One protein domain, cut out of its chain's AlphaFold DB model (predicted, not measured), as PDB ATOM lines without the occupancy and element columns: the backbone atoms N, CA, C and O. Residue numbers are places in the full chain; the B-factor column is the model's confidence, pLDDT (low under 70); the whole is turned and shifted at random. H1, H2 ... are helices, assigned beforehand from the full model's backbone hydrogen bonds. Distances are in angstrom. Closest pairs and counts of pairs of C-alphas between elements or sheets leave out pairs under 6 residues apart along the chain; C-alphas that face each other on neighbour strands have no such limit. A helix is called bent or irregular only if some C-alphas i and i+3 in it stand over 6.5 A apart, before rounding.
ATOM      1  N   PRO A 416     -54.252  21.128 -37.508       44.78
ATOM      2  CA  PRO A 416     -52.971  20.817 -36.862       44.78
ATOM      3  C   PRO A 416     -51.971  21.981 -36.863       44.78
ATOM      4  O   PRO A 416     -51.190  22.115 -35.925       44.78
ATOM      5  N   VAL A 417     -52.007  22.833 -37.895       38.94
ATOM      6  CA  VAL A 417     -51.161  24.030 -38.004       38.94
ATOM      7  C   VAL A 417     -51.633  25.082 -37.001       38.94
ATOM      8  O   VAL A 417     -50.823  25.617 -36.251       38.94
ATOM      9  N   VAL A 418     -52.949  25.303 -36.904       45.50
ATOM     10  CA  VAL A 418     -53.551  26.195 -35.896       45.50
ATOM     11  C   VAL A 418     -53.187  25.737 -34.478       45.50
ATOM     12  O   VAL A 418     -52.645  26.521 -33.708       45.50
ATOM     13  N   GLU A 419     -53.348  24.446 -34.166       50.81
ATOM     14  CA  GLU A 419     -52.970  23.868 -32.866       50.81
ATOM     15  C   GLU A 419     -51.454  23.963 -32.573       50.81
ATOM     16  O   GLU A 419     -51.051  23.957 -31.408       50.81
ATOM     17  N   MET A 420     -50.589  24.028 -33.595       51.25
ATOM     18  CA  MET A 420     -49.145  24.258 -33.432       51.25
ATOM     19  C   MET A 420     -48.838  25.730 -33.122       51.25
ATOM     20  O   MET A 420     -48.059  26.002 -32.206       51.25
ATOM     21  N   TYR A 421     -49.474  26.668 -33.831       35.88
ATOM     22  CA  TYR A 421     -49.345  28.102 -33.556       35.88
ATOM     23  C   TYR A 421     -49.905  28.474 -32.179       35.88
ATOM     24  O   TYR A 421     -49.230  29.185 -31.440       35.88
ATOM     25  N   GLU A 422     -51.058  27.931 -31.774       44.88
ATOM     26  CA  GLU A 422     -51.614  28.109 -30.422       44.88
ATOM     27  C   GLU A 422     -50.634  27.629 -29.337       44.88
ATOM     28  O   GLU A 422     -50.368  28.347 -28.375       44.88
ATOM     29  N   LYS A 423     -50.018  26.449 -29.505       42.84
ATOM     30  CA  LYS A 423     -49.022  25.915 -28.552       42.84
ATOM     31  C   LYS A 423     -47.737  26.747 -28.486       42.84
ATOM     32  O   LYS A 423     -47.096  26.771 -27.433       42.84
ATOM     33  N   LEU A 424     -47.343  27.402 -29.579       33.66
ATOM     34  CA  LEU A 424     -46.220  28.346 -29.597       33.66
ATOM     35  C   LEU A 424     -46.583  29.663 -28.898       33.66
ATOM     36  O   LEU A 424     -45.804  30.133 -28.070       33.66
ATOM     37  N   TYR A 425     -47.780  30.199 -29.155       38.62
ATOM     38  CA  TYR A 425     -48.289  31.415 -28.513       38.62
ATOM     39  C   TYR A 425     -48.416  31.253 -26.994       38.62
ATOM     40  O   TYR A 425     -47.842  32.037 -26.244       38.62
ATOM     41  N   ILE A 426     -49.043  30.164 -26.532       43.16
ATOM     42  CA  ILE A 426     -49.206  29.852 -25.100       43.16
ATOM     43  C   ILE A 426     -47.847  29.761 -24.381       43.16
ATOM     44  O   ILE A 426     -47.732  30.147 -23.219       43.16
ATOM     45  N   LYS A 427     -46.792  29.282 -25.059       45.31
ATOM     46  CA  LYS A 427     -45.430  29.268 -24.500       45.31
ATOM     47  C   LYS A 427     -44.789  30.657 -24.440       45.31
ATOM     48  O   LYS A 427     -44.032  30.903 -23.507       45.31
ATOM     49  N   GLN A 428     -45.066  31.546 -25.395       37.91
ATOM     50  CA  GLN A 428     -44.588  32.933 -25.340       37.91
ATOM     51  C   GLN A 428     -45.305  33.734 -24.252       37.91
ATOM     52  O   GLN A 428     -44.627  34.369 -23.449       37.91
ATOM     53  N   ASP A 429     -46.633  33.637 -24.159       42.94
ATOM     54  CA  ASP A 429     -47.412  34.316 -23.116       42.94
ATOM     55  C   ASP A 429     -46.995  33.845 -21.710       42.94
ATOM     56  O   ASP A 429     -46.804  34.666 -20.819       42.94
ATOM     57  N   ALA A 430     -46.709  32.548 -21.524       50.31
ATOM     58  CA  ALA A 430     -46.167  32.036 -20.263       50.31
ATOM     59  C   ALA A 430     -44.786  32.626 -19.902       50.31
ATOM     60  O   ALA A 430     -44.526  32.891 -18.729       50.31
ATOM     61  N   ILE A 431     -43.907  32.864 -20.885       48.22
ATOM     62  CA  ILE A 431     -42.607  33.527 -20.668       48.22
ATOM     63  C   ILE A 431     -42.802  35.022 -20.368       48.22
ATOM     64  O   ILE A 431     -42.084  35.568 -19.532       48.22
ATOM     65  N   ILE A 432     -43.776  35.679 -21.005       50.53
ATOM     66  CA  ILE A 432     -44.140  37.081 -20.747       50.53
ATOM     67  C   ILE A 432     -44.684  37.243 -19.329       50.53
ATOM     68  O   ILE A 432     -44.215  38.118 -18.606       50.53
ATOM     69  N   ASP A 433     -45.609  36.383 -18.902       52.38
ATOM     70  CA  ASP A 433     -46.134  36.376 -17.537       52.38
ATOM     71  C   ASP A 433     -45.035  36.047 -16.522       52.38
ATOM     72  O   ASP A 433     -44.960  36.676 -15.470       52.38
ATOM     73  N   GLU A 434     -44.135  35.106 -16.819       55.84
ATOM     74  CA  GLU A 434     -43.002  34.811 -15.941       55.84
ATOM     75  C   GLU A 434     -42.058  36.019 -15.817       55.84
ATOM     76  O   GLU A 434     -41.710  36.403 -14.702       55.84
ATOM     77  N   ILE A 435     -41.702  36.686 -16.923       52.66
ATOM     78  CA  ILE A 435     -40.899  37.921 -16.902       52.66
ATOM     79  C   ILE A 435     -41.643  39.034 -16.161       52.66
ATOM     80  O   ILE A 435     -41.063  39.648 -15.272       52.66
ATOM     81  N   GLY A 436     -42.928  39.255 -16.436       55.97
ATOM     82  CA  GLY A 436     -43.761  40.247 -15.753       55.97
ATOM     83  C   GLY A 436     -43.903  39.992 -14.248       55.97
ATOM     84  O   GLY A 436     -43.942  40.942 -13.469       55.97
ATOM     85  N   ASN A 437     -43.910  38.726 -13.822       58.56
ATOM     86  CA  ASN A 437     -43.920  38.331 -12.413       58.56
ATOM     87  C   ASN A 437     -42.528  38.439 -11.760       58.56
ATOM     88  O   ASN A 437     -42.440  38.825 -10.597       58.56
ATOM     89  N   MET A 438     -41.432  38.192 -12.489       52.50
ATOM     90  CA  MET A 438     -40.055  38.437 -12.017       52.50
ATOM     91  C   MET A 438     -39.707  39.936 -11.946       52.50
ATOM     92  O   MET A 438     -38.924  40.347 -11.092       52.50
ATOM     93  N   VAL A 439     -40.323  40.748 -12.807       53.09
ATOM     94  CA  VAL A 439     -40.369  42.224 -12.764       53.09
ATOM     95  C   VAL A 439     -41.416  42.724 -11.745       53.09
ATOM     96  O   VAL A 439     -41.515  43.920 -11.481       53.09
ATOM     97  N   GLY A 440     -42.180  41.816 -11.122       42.59
ATOM     98  CA  GLY A 440     -43.346  42.110 -10.281       42.59
ATOM     99  C   GLY A 440     -43.070  42.923  -9.012       42.59
ATOM    100  O   GLY A 440     -44.004  43.482  -8.443       42.59
ATOM    101  N   GLU A 441     -41.804  43.049  -8.611       49.34
ATOM    102  CA  GLU A 441     -41.332  44.059  -7.663       49.34
ATOM    103  C   GLU A 441     -40.453  45.088  -8.392       49.34
ATOM    104  O   GLU A 441     -39.231  45.106  -8.231       49.34
ATOM    105  N   GLN A 442     -41.074  45.967  -9.189       50.94
ATOM    106  CA  GLN A 442     -40.421  47.226  -9.563       50.94
ATOM    107  C   GLN A 442     -40.021  47.993  -8.292       50.94
ATOM    108  O   GLN A 442     -40.743  47.914  -7.289       50.94
ATOM    109  N   PRO A 443     -38.918  48.765  -8.312       51.16
ATOM    110  CA  PRO A 443     -38.593  49.645  -7.200       51.16
ATOM    111  C   PRO A 443     -39.753  50.620  -6.967       51.16
ATOM    112  O   PRO A 443     -40.064  51.463  -7.805       51.16
ATOM    113  N   THR A 444     -40.400  50.498  -5.809       49.94
ATOM    114  CA  THR A 444     -41.424  51.444  -5.342       49.94
ATOM    115  C   THR A 444     -40.824  52.782  -4.912       49.94
ATOM    116  O   THR A 444     -41.560  53.745  -4.708       49.94
ATOM    117  N   GLU A 445     -39.497  52.860  -4.794       59.78
ATOM    118  CA  GLU A 445     -38.772  54.116  -4.665       59.78
ATOM    119  C   GLU A 445     -38.510  54.723  -6.045       59.78
ATOM    120  O   GLU A 445     -37.864  54.137  -6.913       59.78
ATOM    121  N   GLN A 446     -39.011  55.944  -6.208       60.81
ATOM    122  CA  GLN A 446     -38.708  56.841  -7.313       60.81
ATOM    123  C   GLN A 446     -37.180  56.935  -7.478       60.81
ATOM    124  O   GLN A 446     -36.496  57.339  -6.534       60.81
ATOM    125  N   LEU A 447     -36.641  56.546  -8.646       66.81
ATOM    126  CA  LEU A 447     -35.192  56.582  -8.880       66.81
ATOM    127  C   LEU A 447     -34.649  57.978  -8.550       66.81
ATOM    128  O   LEU A 447     -35.132  58.985  -9.072       66.81
ATOM    129  N   ALA A 448     -33.625  58.028  -7.697       78.69
ATOM    130  CA  ALA A 448     -32.922  59.269  -7.411       78.69
ATOM    131  C   ALA A 448     -32.371  59.870  -8.723       78.69
ATOM    132  O   ALA A 448     -31.942  59.108  -9.591       78.69
ATOM    133  N   PRO A 449     -32.299  61.207  -8.876       77.00
ATOM    134  CA  PRO A 449     -31.780  61.835 -10.097       77.00
ATOM    135  C   PRO A 449     -30.386  61.329 -10.513       77.00
ATOM    136  O   PRO A 449     -30.098  61.182 -11.701       77.00
ATOM    137  N   ASP A 450     -29.542  60.989  -9.532       84.06
ATOM    138  CA  ASP A 450     -28.237  60.365  -9.760       84.06
ATOM    139  C   ASP A 450     -28.339  58.970 -10.395       84.06
ATOM    140  O   ASP A 450     -27.541  58.640 -11.269       84.06
ATOM    141  N   ALA A 451     -29.335  58.164 -10.014       82.88
ATOM    142  CA  ALA A 451     -29.560  56.836 -10.584       82.88
ATOM    143  C   ALA A 451     -29.993  56.920 -12.056       82.88
ATOM    144  O   ALA A 451     -29.552  56.106 -12.863       82.88
ATOM    145  N   THR A 452     -30.759  57.943 -12.451       81.69
ATOM    146  CA  THR A 452     -31.078  58.197 -13.868       81.69
ATOM    147  C   THR A 452     -29.830  58.545 -14.678       81.69
ATOM    148  O   THR A 452     -29.638  58.003 -15.765       81.69
ATOM    149  N   ARG A 453     -28.935  59.388 -14.139       88.25
ATOM    150  CA  ARG A 453     -27.649  59.691 -14.794       88.25
ATOM    151  C   ARG A 453     -26.787  58.436 -14.942       88.25
ATOM    152  O   ARG A 453     -26.290  58.171 -16.034       88.25
ATOM    153  N   ILE A 454     -26.657  57.639 -13.880       88.56
ATOM    154  CA  ILE A 454     -25.898  56.380 -13.904       88.56
ATOM    155  C   ILE A 454     -26.514  55.397 -14.913       88.56
ATOM    156  O   ILE A 454     -25.781  54.773 -15.674       88.56
ATOM    157  N   ALA A 455     -27.845  55.295 -14.990       86.56
ATOM    158  CA  ALA A 455     -28.534  54.452 -15.967       86.56
ATOM    159  C   ALA A 455     -28.240  54.873 -17.420       86.56
ATOM    160  O   ALA A 455     -28.013  54.018 -18.275       86.56
ATOM    161  N   MET A 456     -28.186  56.178 -17.706       85.25
ATOM    162  CA  MET A 456     -27.800  56.679 -19.032       85.25
ATOM    163  C   MET A 456     -26.325  56.393 -19.356       85.25
ATOM    164  O   MET A 456     -26.024  55.960 -20.468       85.25
ATOM    165  N   GLU A 457     -25.413  56.566 -18.394       89.75
ATOM    166  CA  GLU A 457     -23.989  56.227 -18.556       89.75
ATOM    167  C   GLU A 457     -23.789  54.718 -18.812       89.75
ATOM    168  O   GLU A 457     -23.053  54.333 -19.719       89.75
ATOM    169  N   GLN A 458     -24.491  53.856 -18.068       89.25
ATOM    170  CA  GLN A 458     -24.499  52.399 -18.262       89.25
ATOM    171  C   GLN A 458     -25.023  52.002 -19.649       89.25
ATOM    172  O   GLN A 458     -24.382  51.237 -20.369       89.25
ATOM    173  N   ALA A 459     -26.153  52.571 -20.072       85.38
ATOM    174  CA  ALA A 459     -26.712  52.325 -21.395       85.38
ATOM    175  C   ALA A 459     -25.772  52.736 -22.538       85.38
ATOM    176  O   ALA A 459     -25.626  51.996 -23.513       85.38
ATOM    177  N   GLN A 460     -25.109  53.888 -22.413       89.44
ATOM    178  CA  GLN A 460     -24.170  54.371 -23.424       89.44
ATOM    179  C   GLN A 460     -22.968  53.429 -23.583       89.44
ATOM    180  O   GLN A 460     -22.524  53.181 -24.703       89.44
ATOM    181  N   LYS A 461     -22.463  52.858 -22.483       93.25
ATOM    182  CA  LYS A 461     -21.413  51.833 -22.544       93.25
ATOM    183  C   LYS A 461     -21.884  50.553 -23.230       93.25
ATOM    184  O   LYS A 461     -21.155  50.017 -24.054       93.25
ATOM    185  N   ILE A 462     -23.097  50.081 -22.936       90.44
ATOM    186  CA  ILE A 462     -23.670  48.888 -23.584       90.44
ATOM    187  C   ILE A 462     -23.759  49.095 -25.098       90.44
ATOM    188  O   ILE A 462     -23.376  48.216 -25.867       90.44
ATOM    189  N   GLU A 463     -24.188  50.279 -25.541       87.25
ATOM    190  CA  GLU A 463     -24.181  50.631 -26.961       87.25
ATOM    191  C   GLU A 463     -22.762  50.627 -27.559       87.25
ATOM    192  O   GLU A 463     -22.560  50.070 -28.640       87.25
ATOM    193  N   GLN A 464     -21.764  51.165 -26.850       92.81
ATOM    194  CA  GLN A 464     -20.359  51.113 -27.276       92.81
ATOM    195  C   GLN A 464     -19.835  49.672 -27.377       92.81
ATOM    196  O   GLN A 464     -19.248  49.317 -28.400       92.81
ATOM    197  N   SER A 465     -20.087  48.811 -26.386       92.69
ATOM    198  CA  SER A 465     -19.673  47.402 -26.430       92.69
ATOM    199  C   SER A 465     -20.398  46.613 -27.527       92.69
ATOM    200  O   SER A 465     -19.779  45.750 -28.144       92.69
ATOM    201  N   ILE A 466     -21.651  46.950 -27.867       89.25
ATOM    202  CA  ILE A 466     -22.362  46.395 -29.035       89.25
ATOM    203  C   ILE A 466     -21.712  46.839 -30.358       89.25
ATOM    204  O   ILE A 466     -21.548  46.024 -31.267       89.25
ATOM    205  N   VAL A 467     -21.297  48.103 -30.485       91.12
ATOM    206  CA  VAL A 467     -20.544  48.571 -31.666       91.12
ATOM    207  C   VAL A 467     -19.197  47.848 -31.775       91.12
ATOM    208  O   VAL A 467     -18.834  47.397 -32.858       91.12
ATOM    209  N   LEU A 468     -18.484  47.665 -30.661       93.56
ATOM    210  CA  LEU A 468     -17.220  46.924 -30.633       93.56
ATOM    211  C   LEU A 468     -17.402  45.426 -30.928       93.56
ATOM    212  O   LEU A 468     -16.553  44.846 -31.601       93.56
ATOM    213  N   LEU A 469     -18.513  44.814 -30.503       93.56
ATOM    214  CA  LEU A 469     -18.880  43.436 -30.845       93.56
ATOM    215  C   LEU A 469     -19.060  43.261 -32.363       93.56
ATOM    216  O   LEU A 469     -18.525  42.315 -32.932       93.56
ATOM    217  N   ASN A 470     -19.710  44.215 -33.040       90.38
ATOM    218  CA  ASN A 470     -19.842  44.217 -34.507       90.38
ATOM    219  C   ASN A 470     -18.501  44.396 -35.254       90.38
ATOM    220  O   ASN A 470     -18.434  44.168 -36.462       90.38
ATOM    221  N   HIS A 471     -17.443  44.819 -34.559       94.00
ATOM    222  CA  HIS A 471     -16.091  44.980 -35.102       94.00
ATOM    223  C   HIS A 471     -15.101  43.901 -34.631       94.00
ATOM    224  O   HIS A 471     -13.937  43.936 -35.046       94.00
ATOM    225  N   ALA A 472     -15.536  42.943 -33.805       95.25
ATOM    226  CA  ALA A 472     -14.718  41.812 -33.382       95.25
ATOM    227  C   ALA A 472     -14.334  40.942 -34.593       95.25
ATOM    228  O   ALA A 472     -15.182  40.564 -35.401       95.25
ATOM    229  N   LYS A 473     -13.043  40.623 -34.725       96.06
ATOM    230  CA  LYS A 473     -12.495  39.816 -35.828       96.06
ATOM    231  C   LYS A 473     -12.225  38.375 -35.416       96.06
ATOM    232  O   LYS A 473     -12.065  37.512 -36.276       96.06
ATOM    233  N   THR A 474     -12.143  38.114 -34.115       97.19
ATOM    234  CA  THR A 474     -11.852  36.793 -33.549       97.19
ATOM    235  C   THR A 474     -12.955  36.335 -32.597       97.19
ATOM    236  O   THR A 474     -13.624  37.146 -31.955       97.19
ATOM    237  N   GLY A 475     -13.114  35.015 -32.446       93.94
ATOM    238  CA  GLY A 475     -14.058  34.443 -31.478       93.94
ATOM    239  C   GLY A 475     -13.767  34.859 -30.029       93.94
ATOM    240  O   GLY A 475     -14.698  35.048 -29.254       93.94
ATOM    241  N   ARG A 476     -12.490  35.088 -29.683       96.06
ATOM    242  CA  ARG A 476     -12.087  35.587 -28.357       96.06
ATOM    243  C   ARG A 476     -12.544  37.028 -28.126       96.06
ATOM    244  O   ARG A 476     -13.198  37.284 -27.127       96.06
ATOM    245  N   GLU A 477     -12.294  37.934 -29.076       93.56
ATOM    246  CA  GLU A 477     -12.810  39.311 -29.004       93.56
ATOM    247  C   GLU A 477     -14.344  39.335 -28.909       93.56
ATOM    248  O   GLU A 477     -14.897  40.128 -28.154       93.56
ATOM    249  N   CYS A 478     -15.034  38.451 -29.636       93.00
ATOM    250  CA  CYS A 478     -16.489  38.312 -29.559       93.00
ATOM    251  C   CYS A 478     -16.948  37.897 -28.146       93.00
ATOM    252  O   CYS A 478     -17.798  38.564 -27.556       93.00
ATOM    253  N   ALA A 479     -16.335  36.857 -27.568       93.31
ATOM    254  CA  ALA A 479     -16.631  36.395 -26.211       93.31
ATOM    255  C   ALA A 479     -16.348  37.472 -25.145       93.31
ATOM    256  O   ALA A 479     -17.184  37.703 -24.269       93.31
ATOM    257  N   ASP A 480     -15.221  38.184 -25.255       95.69
ATOM    258  CA  ASP A 480     -14.865  39.283 -24.351       95.69
ATOM    259  C   ASP A 480     -15.892  40.427 -24.409       95.69
ATOM    260  O   ASP A 480     -16.323  40.922 -23.365       95.69
ATOM    261  N   ARG A 481     -16.356  40.814 -25.609       94.94
ATOM    262  CA  ARG A 481     -17.397  41.849 -25.765       94.94
ATOM    263  C   ARG A 481     -18.769  41.385 -25.283       94.94
ATOM    264  O   ARG A 481     -19.490  42.181 -24.690       94.94
ATOM    265  N   ILE A 482     -19.130  40.114 -25.469       92.00
ATOM    266  CA  ILE A 482     -20.367  39.552 -24.901       92.00
ATOM    267  C   ILE A 482     -20.321  39.592 -23.366       92.00
ATOM    268  O   ILE A 482     -21.313  39.976 -22.745       92.00
ATOM    269  N   ARG A 483     -19.173  39.273 -22.748       96.00
ATOM    270  CA  ARG A 483     -18.978  39.390 -21.294       96.00
ATOM    271  C   ARG A 483     -19.123  40.837 -20.809       96.00
ATOM    272  O   ARG A 483     -19.860  41.069 -19.858       96.00
ATOM    273  N   GLU A 484     -18.505  41.807 -21.485       95.50
ATOM    274  CA  GLU A 484     -18.675  43.236 -21.162       95.50
ATOM    275  C   GLU A 484     -20.143  43.691 -21.252       95.50
ATOM    276  O   GLU A 484     -20.635  44.360 -20.346       95.50
ATOM    277  N   ILE A 485     -20.869  43.304 -22.310       94.44
ATOM    278  CA  ILE A 485     -22.291  43.659 -22.457       94.44
ATOM    279  C   ILE A 485     -23.120  43.034 -21.327       94.44
ATOM    280  O   ILE A 485     -24.013  43.695 -20.808       94.44
ATOM    281  N   ARG A 486     -22.826  41.792 -20.914       95.75
ATOM    282  CA  ARG A 486     -23.481  41.141 -19.763       95.75
ATOM    283  C   ARG A 486     -23.232  41.903 -18.459       95.75
ATOM    284  O   ARG A 486     -24.182  42.133 -17.717       95.75
ATOM    285  N   GLU A 487     -21.994  42.322 -18.204       96.06
ATOM    286  CA  GLU A 487     -21.599  43.055 -16.992       96.06
ATOM    287  C   GLU A 487     -22.239  44.452 -16.913       96.06
ATOM    288  O   GLU A 487     -22.811  44.810 -15.883       96.06
ATOM    289  N   GLU A 488     -22.225  45.231 -17.997       95.44
ATOM    290  CA  GLU A 488     -22.850  46.562 -18.004       95.44
ATOM    291  C   GLU A 488     -24.395  46.464 -18.062       95.44
ATOM    292  O   GLU A 488     -25.086  47.275 -17.446       95.44
ATOM    293  N   LEU A 489     -24.977  45.442 -18.713       93.94
ATOM    294  CA  LEU A 489     -26.427  45.177 -18.656       93.94
ATOM    295  C   LEU A 489     -26.874  44.801 -17.238       93.94
ATOM    296  O   LEU A 489     -27.920  45.269 -16.781       93.94
ATOM    297  N   ALA A 490     -26.070  44.004 -16.528       95.69
ATOM    298  CA  ALA A 490     -26.290  43.714 -15.119       95.69
ATOM    299  C   ALA A 490     -26.239  44.998 -14.276       95.69
ATOM    300  O   ALA A 490     -27.139  45.252 -13.471       95.69
ATOM    301  N   GLY A 491     -25.238  45.851 -14.518       94.50
ATOM    302  CA  GLY A 491     -25.117  47.161 -13.884       94.50
ATOM    303  C   GLY A 491     -26.340  48.054 -14.115       94.50
ATOM    304  O   GLY A 491     -26.896  48.576 -13.146       94.50
ATOM    305  N   LEU A 492     -26.841  48.161 -15.354       93.44
ATOM    306  CA  LEU A 492     -28.072  48.907 -15.634       93.44
ATOM    307  C   LEU A 492     -29.274  48.328 -14.881       93.44
ATOM    308  O   LEU A 492     -29.994  49.075 -14.222       93.44
ATOM    309  N   LEU A 493     -29.513  47.018 -14.972       92.94
ATOM    310  CA  LEU A 493     -30.663  46.389 -14.317       92.94
ATOM    311  C   LEU A 493     -30.608  46.565 -12.791       92.94
ATOM    312  O   LEU A 493     -31.640  46.804 -12.164       92.94
ATOM    313  N   HIS A 494     -29.416  46.538 -12.193       93.69
ATOM    314  CA  HIS A 494     -29.264  46.806 -10.767       93.69
ATOM    315  C   HIS A 494     -29.590  48.268 -10.405       93.69
ATOM    316  O   HIS A 494     -30.309  48.513  -9.437       93.69
ATOM    317  N   VAL A 495     -29.148  49.237 -11.217       91.75
ATOM    318  CA  VAL A 495     -29.480  50.671 -11.064       91.75
ATOM    319  C   VAL A 495     -30.980  50.934 -11.250       91.75
ATOM    320  O   VAL A 495     -31.546  51.797 -10.583       91.75
ATOM    321  N   LEU A 496     -31.645  50.154 -12.106       88.25
ATOM    322  CA  LEU A 496     -33.100  50.150 -12.294       88.25
ATOM    323  C   LEU A 496     -33.864  49.368 -11.204       88.25
ATOM    324  O   LEU A 496     -35.074  49.188 -11.324       88.25
ATOM    325  N   GLY A 497     -33.191  48.912 -10.143       91.56
ATOM    326  CA  GLY A 497     -33.814  48.290  -8.972       91.56
ATOM    327  C   GLY A 497     -34.243  46.830  -9.144       91.56
ATOM    328  O   GLY A 497     -34.915  46.294  -8.261       91.56
ATOM    329  N   TYR A 498     -33.860  46.158 -10.234       89.75
ATOM    330  CA  TYR A 498     -34.150  44.734 -10.407       89.75
ATOM    331  C   TYR A 498     -33.321  43.886  -9.430       89.75
ATOM    332  O   TYR A 498     -32.118  44.090  -9.266       89.75
ATOM    333  N   LYS A 499     -33.970  42.912  -8.779       88.00
ATOM    334  CA  LYS A 499     -33.344  42.054  -7.751       88.00
ATOM    335  C   LYS A 499     -32.677  40.797  -8.316       88.00
ATOM    336  O   LYS A 499     -31.665  40.359  -7.788       88.00
ATOM    337  N   ASN A 500     -33.225  40.236  -9.395       92.38
ATOM    338  CA  ASN A 500     -32.760  38.987 -10.012       92.38
ATOM    339  C   ASN A 500     -31.973  39.266 -11.300       92.38
ATOM    340  O   ASN A 500     -32.329  38.789 -12.378       92.38
ATOM    341  N   VAL A 501     -30.940  40.100 -11.182       93.00
ATOM    342  CA  VAL A 501     -30.199  40.670 -12.313       93.00
ATOM    343  C   VAL A 501     -29.614  39.592 -13.227       93.00
ATOM    344  O   VAL A 501     -29.931  39.584 -14.412       93.00
ATOM    345  N   ASP A 502     -28.840  38.648 -12.688       91.69
ATOM    346  CA  ASP A 502     -28.120  37.646 -13.493       91.69
ATOM    347  C   ASP A 502     -29.073  36.770 -14.322       91.69
ATOM    348  O   ASP A 502     -28.862  36.545 -15.513       91.69
ATOM    349  N   MET A 503     -30.192  36.344 -13.722       92.06
ATOM    350  CA  MET A 503     -31.228  35.575 -14.418       92.06
ATOM    351  C   MET A 503     -31.919  36.392 -15.519       92.06
ATOM    352  O   MET A 503     -32.257  35.838 -16.568       92.06
ATOM    353  N   LEU A 504     -32.153  37.690 -15.297       90.31
ATOM    354  CA  LEU A 504     -32.712  38.571 -16.323       90.31
ATOM    355  C   LEU A 504     -31.717  38.775 -17.470       90.31
ATOM    356  O   LEU A 504     -32.126  38.680 -18.622       90.31
ATOM    357  N   VAL A 505     -30.425  38.969 -17.182       93.12
ATOM    358  CA  VAL A 505     -29.364  39.056 -18.201       93.12
ATOM    359  C   VAL A 505     -29.318  37.782 -19.048       93.12
ATOM    360  O   VAL A 505     -29.408  37.874 -20.271       93.12
ATOM    361  N   GLU A 506     -29.265  36.599 -18.430       92.81
ATOM    362  CA  GLU A 506     -29.260  35.323 -19.165       92.81
ATOM    363  C   GLU A 506     -30.510  35.144 -20.035       92.81
ATOM    364  O   GLU A 506     -30.415  34.764 -21.204       92.81
ATOM    365  N   ARG A 507     -31.701  35.466 -19.510       89.75
ATOM    366  CA  ARG A 507     -32.946  35.392 -20.291       89.75
ATOM    367  C   ARG A 507     -32.964  36.391 -21.445       89.75
ATOM    368  O   ARG A 507     -33.362  36.010 -22.541       89.75
ATOM    369  N   LEU A 508     -32.510  37.628 -21.240       88.12
ATOM    370  CA  LEU A 508     -32.432  38.639 -22.298       88.12
ATOM    371  C   LEU A 508     -31.491  38.190 -23.424       88.12
ATOM    372  O   LEU A 508     -31.881  38.248 -24.586       88.12
ATOM    373  N   PHE A 509     -30.310  37.659 -23.093       89.12
ATOM    374  CA  PHE A 509     -29.370  37.104 -24.075       89.12
ATOM    375  C   PHE A 509     -29.873  35.832 -24.775       89.12
ATOM    376  O   PHE A 509     -29.477  35.564 -25.905       89.12
ATOM    377  N   LYS A 510     -30.740  35.044 -24.126       90.25
ATOM    378  CA  LYS A 510     -31.344  33.836 -24.712       90.25
ATOM    379  C   LYS A 510     -32.543  34.132 -25.622       90.25
ATOM    380  O   LYS A 510     -32.856  33.320 -26.489       90.25
ATOM    381  N   ILE A 511     -33.234  35.253 -25.403       84.38
ATOM    382  CA  ILE A 511     -34.457  35.636 -26.131       84.38
ATOM    383  C   ILE A 511     -34.154  36.592 -27.291       84.38
ATOM    384  O   ILE A 511     -34.781  36.486 -28.344       84.38
ATOM    385  N   TYR A 512     -33.220  37.528 -27.109       82.75
ATOM    386  CA  TYR A 512     -32.979  38.615 -28.051       82.75
ATOM    387  C   TYR A 512     -31.645  38.475 -28.781       82.75
ATOM    388  O   TYR A 512     -30.601  38.258 -28.168       82.75
ATOM    389  N   ASP A 513     -31.666  38.705 -30.096       83.62
ATOM    390  CA  ASP A 513     -30.437  39.004 -30.824       83.62
ATOM    391  C   ASP A 513     -29.857  40.363 -30.379       83.62
ATOM    392  O   ASP A 513     -30.536  41.210 -29.791       83.62
ATOM    393  N   VAL A 514     -28.575  40.596 -30.674       70.56
ATOM    394  CA  VAL A 514     -27.850  41.813 -30.261       70.56
ATOM    395  C   VAL A 514     -28.542  43.096 -30.754       70.56
ATOM    396  O   VAL A 514     -28.531  44.125 -30.074       70.56
ATOM    397  N   LYS A 515     -29.184  43.044 -31.929       74.50
ATOM    398  CA  LYS A 515     -29.886  44.182 -32.534       74.50
ATOM    399  C   LYS A 515     -31.166  44.524 -31.767       74.50
ATOM    400  O   LYS A 515     -31.423  45.697 -31.495       74.50
ATOM    401  N   THR A 516     -31.943  43.514 -31.394       82.19
ATOM    402  CA  THR A 516     -33.184  43.666 -30.632       82.19
ATOM    403  C   THR A 516     -32.876  44.023 -29.182       82.19
ATOM    404  O   THR A 516     -33.558  44.878 -28.628       82.19
ATOM    405  N   LEU A 517     -31.791  43.490 -28.605       75.88
ATOM    406  CA  LEU A 517     -31.290  43.910 -27.296       75.88
ATOM    407  C   LEU A 517     -30.941  45.409 -27.288       75.88
ATOM    408  O   LEU A 517     -31.370  46.123 -26.386       75.88
ATOM    409  N   ARG A 518     -30.265  45.938 -28.322       73.44
ATOM    410  CA  ARG A 518     -30.025  47.392 -28.453       73.44
ATOM    411  C   ARG A 518     -31.334  48.192 -28.483       73.44
ATOM    412  O   ARG A 518     -31.442  49.195 -27.780       73.44
ATOM    413  N   GLN A 519     -32.331  47.760 -29.259       77.50
ATOM    414  CA  GLN A 519     -33.618  48.466 -29.340       77.50
ATOM    415  C   GLN A 519     -34.404  48.403 -28.021       77.50
ATOM    416  O   GLN A 519     -34.945  49.416 -27.583       77.50
ATOM    417  N   PHE A 520     -34.427  47.238 -27.368       80.38
ATOM    418  CA  PHE A 520     -35.008  47.036 -26.040       80.38
ATOM    419  C   PHE A 520     -34.411  48.020 -25.032       80.38
ATOM    420  O   PHE A 520     -35.143  48.699 -24.320       80.38
ATOM    421  N   MET A 521     -33.084  48.159 -25.030       76.25
ATOM    422  CA  MET A 521     -32.354  49.051 -24.132       76.25
ATOM    423  C   MET A 521     -32.697  50.526 -24.355       76.25
ATOM    424  O   MET A 521     -33.005  51.229 -23.395       76.25
ATOM    425  N   VAL A 522     -32.724  50.984 -25.611       73.25
ATOM    426  CA  VAL A 522     -33.158  52.348 -25.963       73.25
ATOM    427  C   VAL A 522     -34.591  52.605 -25.486       73.25
ATOM    428  O   VAL A 522     -34.851  53.600 -24.809       73.25
ATOM    429  N   ASN A 523     -35.508  51.680 -25.767       78.50
ATOM    430  CA  ASN A 523     -36.909  51.794 -25.367       78.50
ATOM    431  C   ASN A 523     -37.079  51.790 -23.833       78.50
ATOM    432  O   ASN A 523     -37.888  52.555 -23.313       78.50
ATOM    433  N   LEU A 524     -36.293  50.995 -23.097       78.00
ATOM    434  CA  LEU A 524     -36.296  50.935 -21.629       78.00
ATOM    435  C   LEU A 524     -35.886  52.281 -20.999       78.00
ATOM    436  O   LEU A 524     -36.502  52.731 -20.032       78.00
ATOM    437  N   ILE A 525     -34.877  52.947 -21.569       71.56
ATOM    438  CA  ILE A 525     -34.409  54.273 -21.124       71.56
ATOM    439  C   ILE A 525     -35.459  55.342 -21.423       71.56
ATOM    440  O   ILE A 525     -35.753  56.166 -20.557       71.56
ATOM    441  N   ILE A 526     -36.045  55.320 -22.627       72.75
ATOM    442  CA  ILE A 526     -37.114  56.248 -23.022       72.75
ATOM    443  C   ILE A 526     -38.315  56.089 -22.088       72.75
ATOM    444  O   ILE A 526     -38.775  57.082 -21.529       72.75
ATOM    445  N   ALA A 527     -38.770  54.857 -21.851       75.12
ATOM    446  CA  ALA A 527     -39.895  54.568 -20.968       75.12
ATOM    447  C   ALA A 527     -39.639  55.023 -19.521       75.12
ATOM    448  O   ALA A 527     -40.507  55.644 -18.914       75.12
ATOM    449  N   ASN A 528     -38.440  54.783 -18.974       70.31
ATOM    450  CA  ASN A 528     -38.081  55.259 -17.634       70.31
ATOM    451  C   ASN A 528     -37.997  56.798 -17.577       70.31
ATOM    452  O   ASN A 528     -38.519  57.415 -16.652       70.31
ATOM    453  N   SER A 529     -37.415  57.443 -18.594       69.38
ATOM    454  CA  SER A 529     -37.349  58.908 -18.689       69.38
ATOM    455  C   SER A 529     -38.745  59.541 -18.783       69.38
ATOM    456  O   SER A 529     -39.044  60.488 -18.056       69.38
ATOM    457  N   GLN A 530     -39.638  58.981 -19.604       73.62
ATOM    458  CA  GLN A 530     -41.037  59.405 -19.707       73.62
ATOM    459  C   GLN A 530     -41.796  59.188 -18.392       73.62
ATOM    460  O   GLN A 530     -42.491  60.096 -17.935       73.62
ATOM    461  N   ALA A 531     -41.614  58.038 -17.734       68.12
ATOM    462  CA  ALA A 531     -42.202  57.763 -16.425       68.12
ATOM    463  C   ALA A 531     -41.750  58.790 -15.372       68.12
ATOM    464  O   ALA A 531     -42.572  59.297 -14.615       68.12
ATOM    465  N   GLN A 532     -40.469  59.164 -15.353       63.03
ATOM    466  CA  GLN A 532     -39.955  60.194 -14.443       63.03
ATOM    467  C   GLN A 532     -40.500  61.594 -14.766       63.03
ATOM    468  O   GLN A 532     -40.825  62.346 -13.846       63.03
ATOM    469  N   GLN A 533     -40.652  61.938 -16.049       67.88
ATOM    470  CA  GLN A 533     -41.205  63.225 -16.493       67.88
ATOM    471  C   GLN A 533     -42.718  63.364 -16.253       67.88
ATOM    472  O   GLN A 533     -43.194  64.482 -16.074       67.88
ATOM    473  N   ALA A 534     -43.470  62.260 -16.211       63.84
ATOM    474  CA  ALA A 534     -44.916  62.260 -15.959       63.84
ATOM    475  C   ALA A 534     -45.297  62.408 -14.468       63.84
ATOM    476  O   ALA A 534     -46.425  62.774 -14.142       63.84
ATOM    477  N   VAL A 535     -44.367  62.129 -13.552       53.22
ATOM    478  CA  VAL A 535     -44.612  62.058 -12.098       53.22
ATOM    479  C   VAL A 535     -44.586  63.393 -11.305       53.22
ATOM    480  O   VAL A 535     -45.115  63.384 -10.193       53.22
ATOM    481  N   PRO A 536     -44.098  64.567 -11.781       47.91
ATOM    482  CA  PRO A 536     -44.050  65.793 -10.962       47.91
ATOM    483  C   PRO A 536     -45.385  66.295 -10.380       47.91
ATOM    484  O   PRO A 536     -45.370  67.121  -9.469       47.91
ATOM    485  N   SER A 537     -46.531  65.849 -10.906       44.34
ATOM    486  CA  SER A 537     -47.869  66.345 -10.545       44.34
ATOM    487  C   SER A 537     -48.868  65.265 -10.108       44.34
ATOM    488  O   SER A 537     -49.992  65.602  -9.732       44.34
ATOM    489  N   LEU A 538     -48.490  63.984 -10.132       41.69
ATOM    490  CA  LEU A 538     -49.412  62.860  -9.964       41.69
ATOM    491  C   LEU A 538     -48.924  61.898  -8.874       41.69
ATOM    492  O   LEU A 538     -48.037  61.076  -9.091       41.69
ATOM    493  N   VAL A 539     -49.564  61.976  -7.702       42.75
ATOM    494  CA  VAL A 539     -49.444  60.967  -6.635       42.75
ATOM    495  C   VAL A 539     -50.164  59.701  -7.101       42.75
ATOM    496  O   VAL A 539     -51.344  59.493  -6.819       42.75
ATOM    497  N   LEU A 540     -49.462  58.886  -7.884       43.47
ATOM    498  CA  LEU A 540     -49.962  57.611  -8.379       43.47
ATOM    499  C   LEU A 540     -49.856  56.538  -7.292       43.47
ATOM    500  O   LEU A 540     -48.812  56.357  -6.668       43.47
ATOM    501  N   ASP A 541     -50.956  55.812  -7.097       39.84
ATOM    502  CA  ASP A 541     -51.022  54.605  -6.270       39.84
ATOM    503  C   ASP A 541     -49.921  53.604  -6.699       39.84
ATOM    504  O   ASP A 541     -49.720  53.421  -7.906       39.84
ATOM    505  N   PRO A 542     -49.219  52.924  -5.768       41.28
ATOM    506  CA  PRO A 542     -48.279  51.839  -6.079       41.28
ATOM    507  C   PRO A 542     -48.788  50.800  -7.098       41.28
ATOM    508  O   PRO A 542     -48.006  50.276  -7.895       41.28
ATOM    509  N   LEU A 543     -50.100  50.533  -7.142       41.28
ATOM    510  CA  LEU A 543     -50.723  49.675  -8.156       41.28
ATOM    511  C   LEU A 543     -50.525  50.196  -9.590       41.28
ATOM    512  O   LEU A 543     -50.338  49.395 -10.508       41.28
ATOM    513  N   SER A 544     -50.524  51.514  -9.793       43.38
ATOM    514  CA  SER A 544     -50.341  52.153 -11.102       43.38
ATOM    515  C   SER A 544     -48.908  52.036 -11.620       43.38
ATOM    516  O   SER A 544     -48.726  51.804 -12.813       43.38
ATOM    517  N   TYR A 545     -47.899  52.090 -10.743       42.06
ATOM    518  CA  TYR A 545     -46.513  51.788 -11.125       42.06
ATOM    519  C   TYR A 545     -46.379  50.345 -11.618       42.06
ATOM    520  O   TYR A 545     -45.845  50.115 -12.700       42.06
ATOM    521  N   SER A 546     -46.974  49.380 -10.907       41.00
ATOM    522  CA  SER A 546     -46.958  47.976 -11.344       41.00
ATOM    523  C   SER A 546     -47.637  47.756 -12.707       41.00
ATOM    524  O   SER A 546     -47.240  46.859 -13.450       41.00
ATOM    525  N   LYS A 547     -48.637  48.579 -13.060       45.16
ATOM    526  CA  LYS A 547     -49.266  48.571 -14.389       45.16
ATOM    527  C   LYS A 547     -48.367  49.193 -15.449       45.16
ATOM    528  O   LYS A 547     -48.219  48.586 -16.502       45.16
ATOM    529  N   LEU A 548     -47.734  50.333 -15.163       42.81
ATOM    530  CA  LEU A 548     -46.800  50.975 -16.089       42.81
ATOM    531  C   LEU A 548     -45.605  50.057 -16.388       42.81
ATOM    532  O   LEU A 548     -45.263  49.861 -17.547       42.81
ATOM    533  N   GLY A 549     -45.033  49.411 -15.367       46.31
ATOM    534  CA  GLY A 549     -43.977  48.412 -15.533       46.31
ATOM    535  C   GLY A 549     -44.396  47.228 -16.405       46.31
ATOM    536  O   GLY A 549     -43.665  46.855 -17.318       46.31
ATOM    537  N   ARG A 550     -45.602  46.680 -16.192       46.91
ATOM    538  CA  ARG A 550     -46.156  45.611 -17.044       46.91
ATOM    539  C   ARG A 550     -46.437  46.078 -18.471       46.91
ATOM    540  O   ARG A 550     -46.150  45.325 -19.389       46.91
ATOM    541  N   GLN A 551     -46.957  47.289 -18.671       43.59
ATOM    542  CA  GLN A 551     -47.199  47.854 -20.005       43.59
ATOM    543  C   GLN A 551     -45.886  48.090 -20.752       43.59
ATOM    544  O   GLN A 551     -45.770  47.706 -21.908       43.59
ATOM    545  N   VAL A 552     -44.867  48.630 -20.080       46.19
ATOM    546  CA  VAL A 552     -43.524  48.793 -20.648       46.19
ATOM    547  C   VAL A 552     -42.928  47.429 -21.004       46.19
ATOM    548  O   VAL A 552     -42.485  47.257 -22.132       46.19
ATOM    549  N   VAL A 553     -42.991  46.423 -20.125       48.88
ATOM    550  CA  VAL A 553     -42.540  45.053 -20.454       48.88
ATOM    551  C   VAL A 553     -43.344  44.442 -21.613       48.88
ATOM    552  O   VAL A 553     -42.745  43.865 -22.513       48.88
ATOM    553  N   ALA A 554     -44.668  44.603 -21.657       42.44
ATOM    554  CA  ALA A 554     -45.508  44.080 -22.739       42.44
ATOM    555  C   ALA A 554     -45.183  44.726 -24.100       42.44
ATOM    556  O   ALA A 554     -45.003  44.016 -25.091       42.44
ATOM    557  N   LEU A 555     -45.017  46.054 -24.135       39.72
ATOM    558  CA  LEU A 555     -44.582  46.808 -25.318       39.72
ATOM    559  C   LEU A 555     -43.147  46.445 -25.747       39.72
ATOM    560  O   LEU A 555     -42.830  46.459 -26.934       39.72
ATOM    561  N   LEU A 556     -42.275  46.088 -24.797       43.12
ATOM    562  CA  LEU A 556     -40.886  45.687 -25.052       43.12
ATOM    563  C   LEU A 556     -40.732  44.232 -25.532       43.12
ATOM    564  O   LEU A 556     -39.789  43.932 -26.268       43.12
ATOM    565  N   VAL A 557     -41.627  43.320 -25.138       45.00
ATOM    566  CA  VAL A 557     -41.588  41.909 -25.577       45.00
ATOM    567  C   VAL A 557     -42.351  41.686 -26.893       45.00
ATOM    568  O   VAL A 557     -42.059  40.734 -27.617       45.00
ATOM    569  N   HIS A 558     -43.247  42.598 -27.285       40.34
ATOM    570  CA  HIS A 558     -43.974  42.531 -28.557       40.34
ATOM    571  C   HIS A 558     -43.655  43.685 -29.533       40.34
ATOM    572  O   HIS A 558     -44.517  44.527 -29.784       40.34
TER     573      HIS A 558
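What this domain is: This is residues 416 to 558 of the 565 residues of an uncharacterized protein of bacterium (UniProt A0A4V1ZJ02). What shape would one see first? Four helices, H3, H2, H5 and H6, follow one another side by side, each running opposite to the one before, while the short H4 packs at a steep tilt on H3; H1 is an arm whose residues 416 to 427 stick out, and its other end packs on H6. What is it made of? The printed part has 143 residues with six named helices, H1 to H6 in chain order, and no named strand, an all-helix domain. How large is it? It is compact, with a radius of gyration of the C-alphas of 16.8 A, and its outline is flat, 52 by 50 by 21 A.

How they stand to each other: Where does H1, residues 416 to 438, meet the rest? With residues 432 to 436 alone it touches H6, residues 542 to 557, at a steep tilt of 43 degrees, opposite ways; the closest C-alphas, of Gly 436 and Arg 550, are 6.0 A apart. How do H2, residues 449 to 469, and H3, residues 475 to 495, stand? They form a helical hairpin at a shallow tilt of 13 degrees, closest at the C-alphas of Ile 462 and Ile 485, 5.5 A. H3 touches H4, residues 501 to 511, with residues 486 to 494 alone, at a steep tilt of 52 degrees; the closest C-alphas, of Ala 490 and Val 501, are 5.7 A apart. What does H5, residues 514 to 537, touch? It touches H2 at a shallow tilt of 14 degrees, opposite ways, with the C-alphas of Glu 463 and Arg 518 closest at 6.8 A. It forms a helical hairpin with H6 at a shallow tilt of 25 degrees, closest at the C-alphas of Phe 520 and Leu 556, 6.1 A. Are the backbones well formed? Every O i to N i+4 pair is within hydrogen-bond range in H1, H2, H3, H4 and H6, and 17 of 20 are in H5.

Where its parts are: Where do the first and last helices lie? H1 begins at C-alpha 416 at (-52.971, 20.817, -36.862), and H6 ends at C-alpha 557 at (-41.588, 41.909, -25.577). How long are the longer helices? H1 measures 33.1 A, H2 30.6 A, H3 30.3 A and H5 37.3 A from first to last C-alpha. Is any irregular? H5 is, with C-alphas 534 and 537 7.4 A apart.

The domain as a whole: How far does it reach? The two C-alphas farthest apart, of Pro 416 and Asp 450, are 53.9 A apart. Is the printed part whole? It has no cut, and no link is long. Where is confidence low? The pLDDT is under 70 at residues 416 to 447, 529 and 531 to 558.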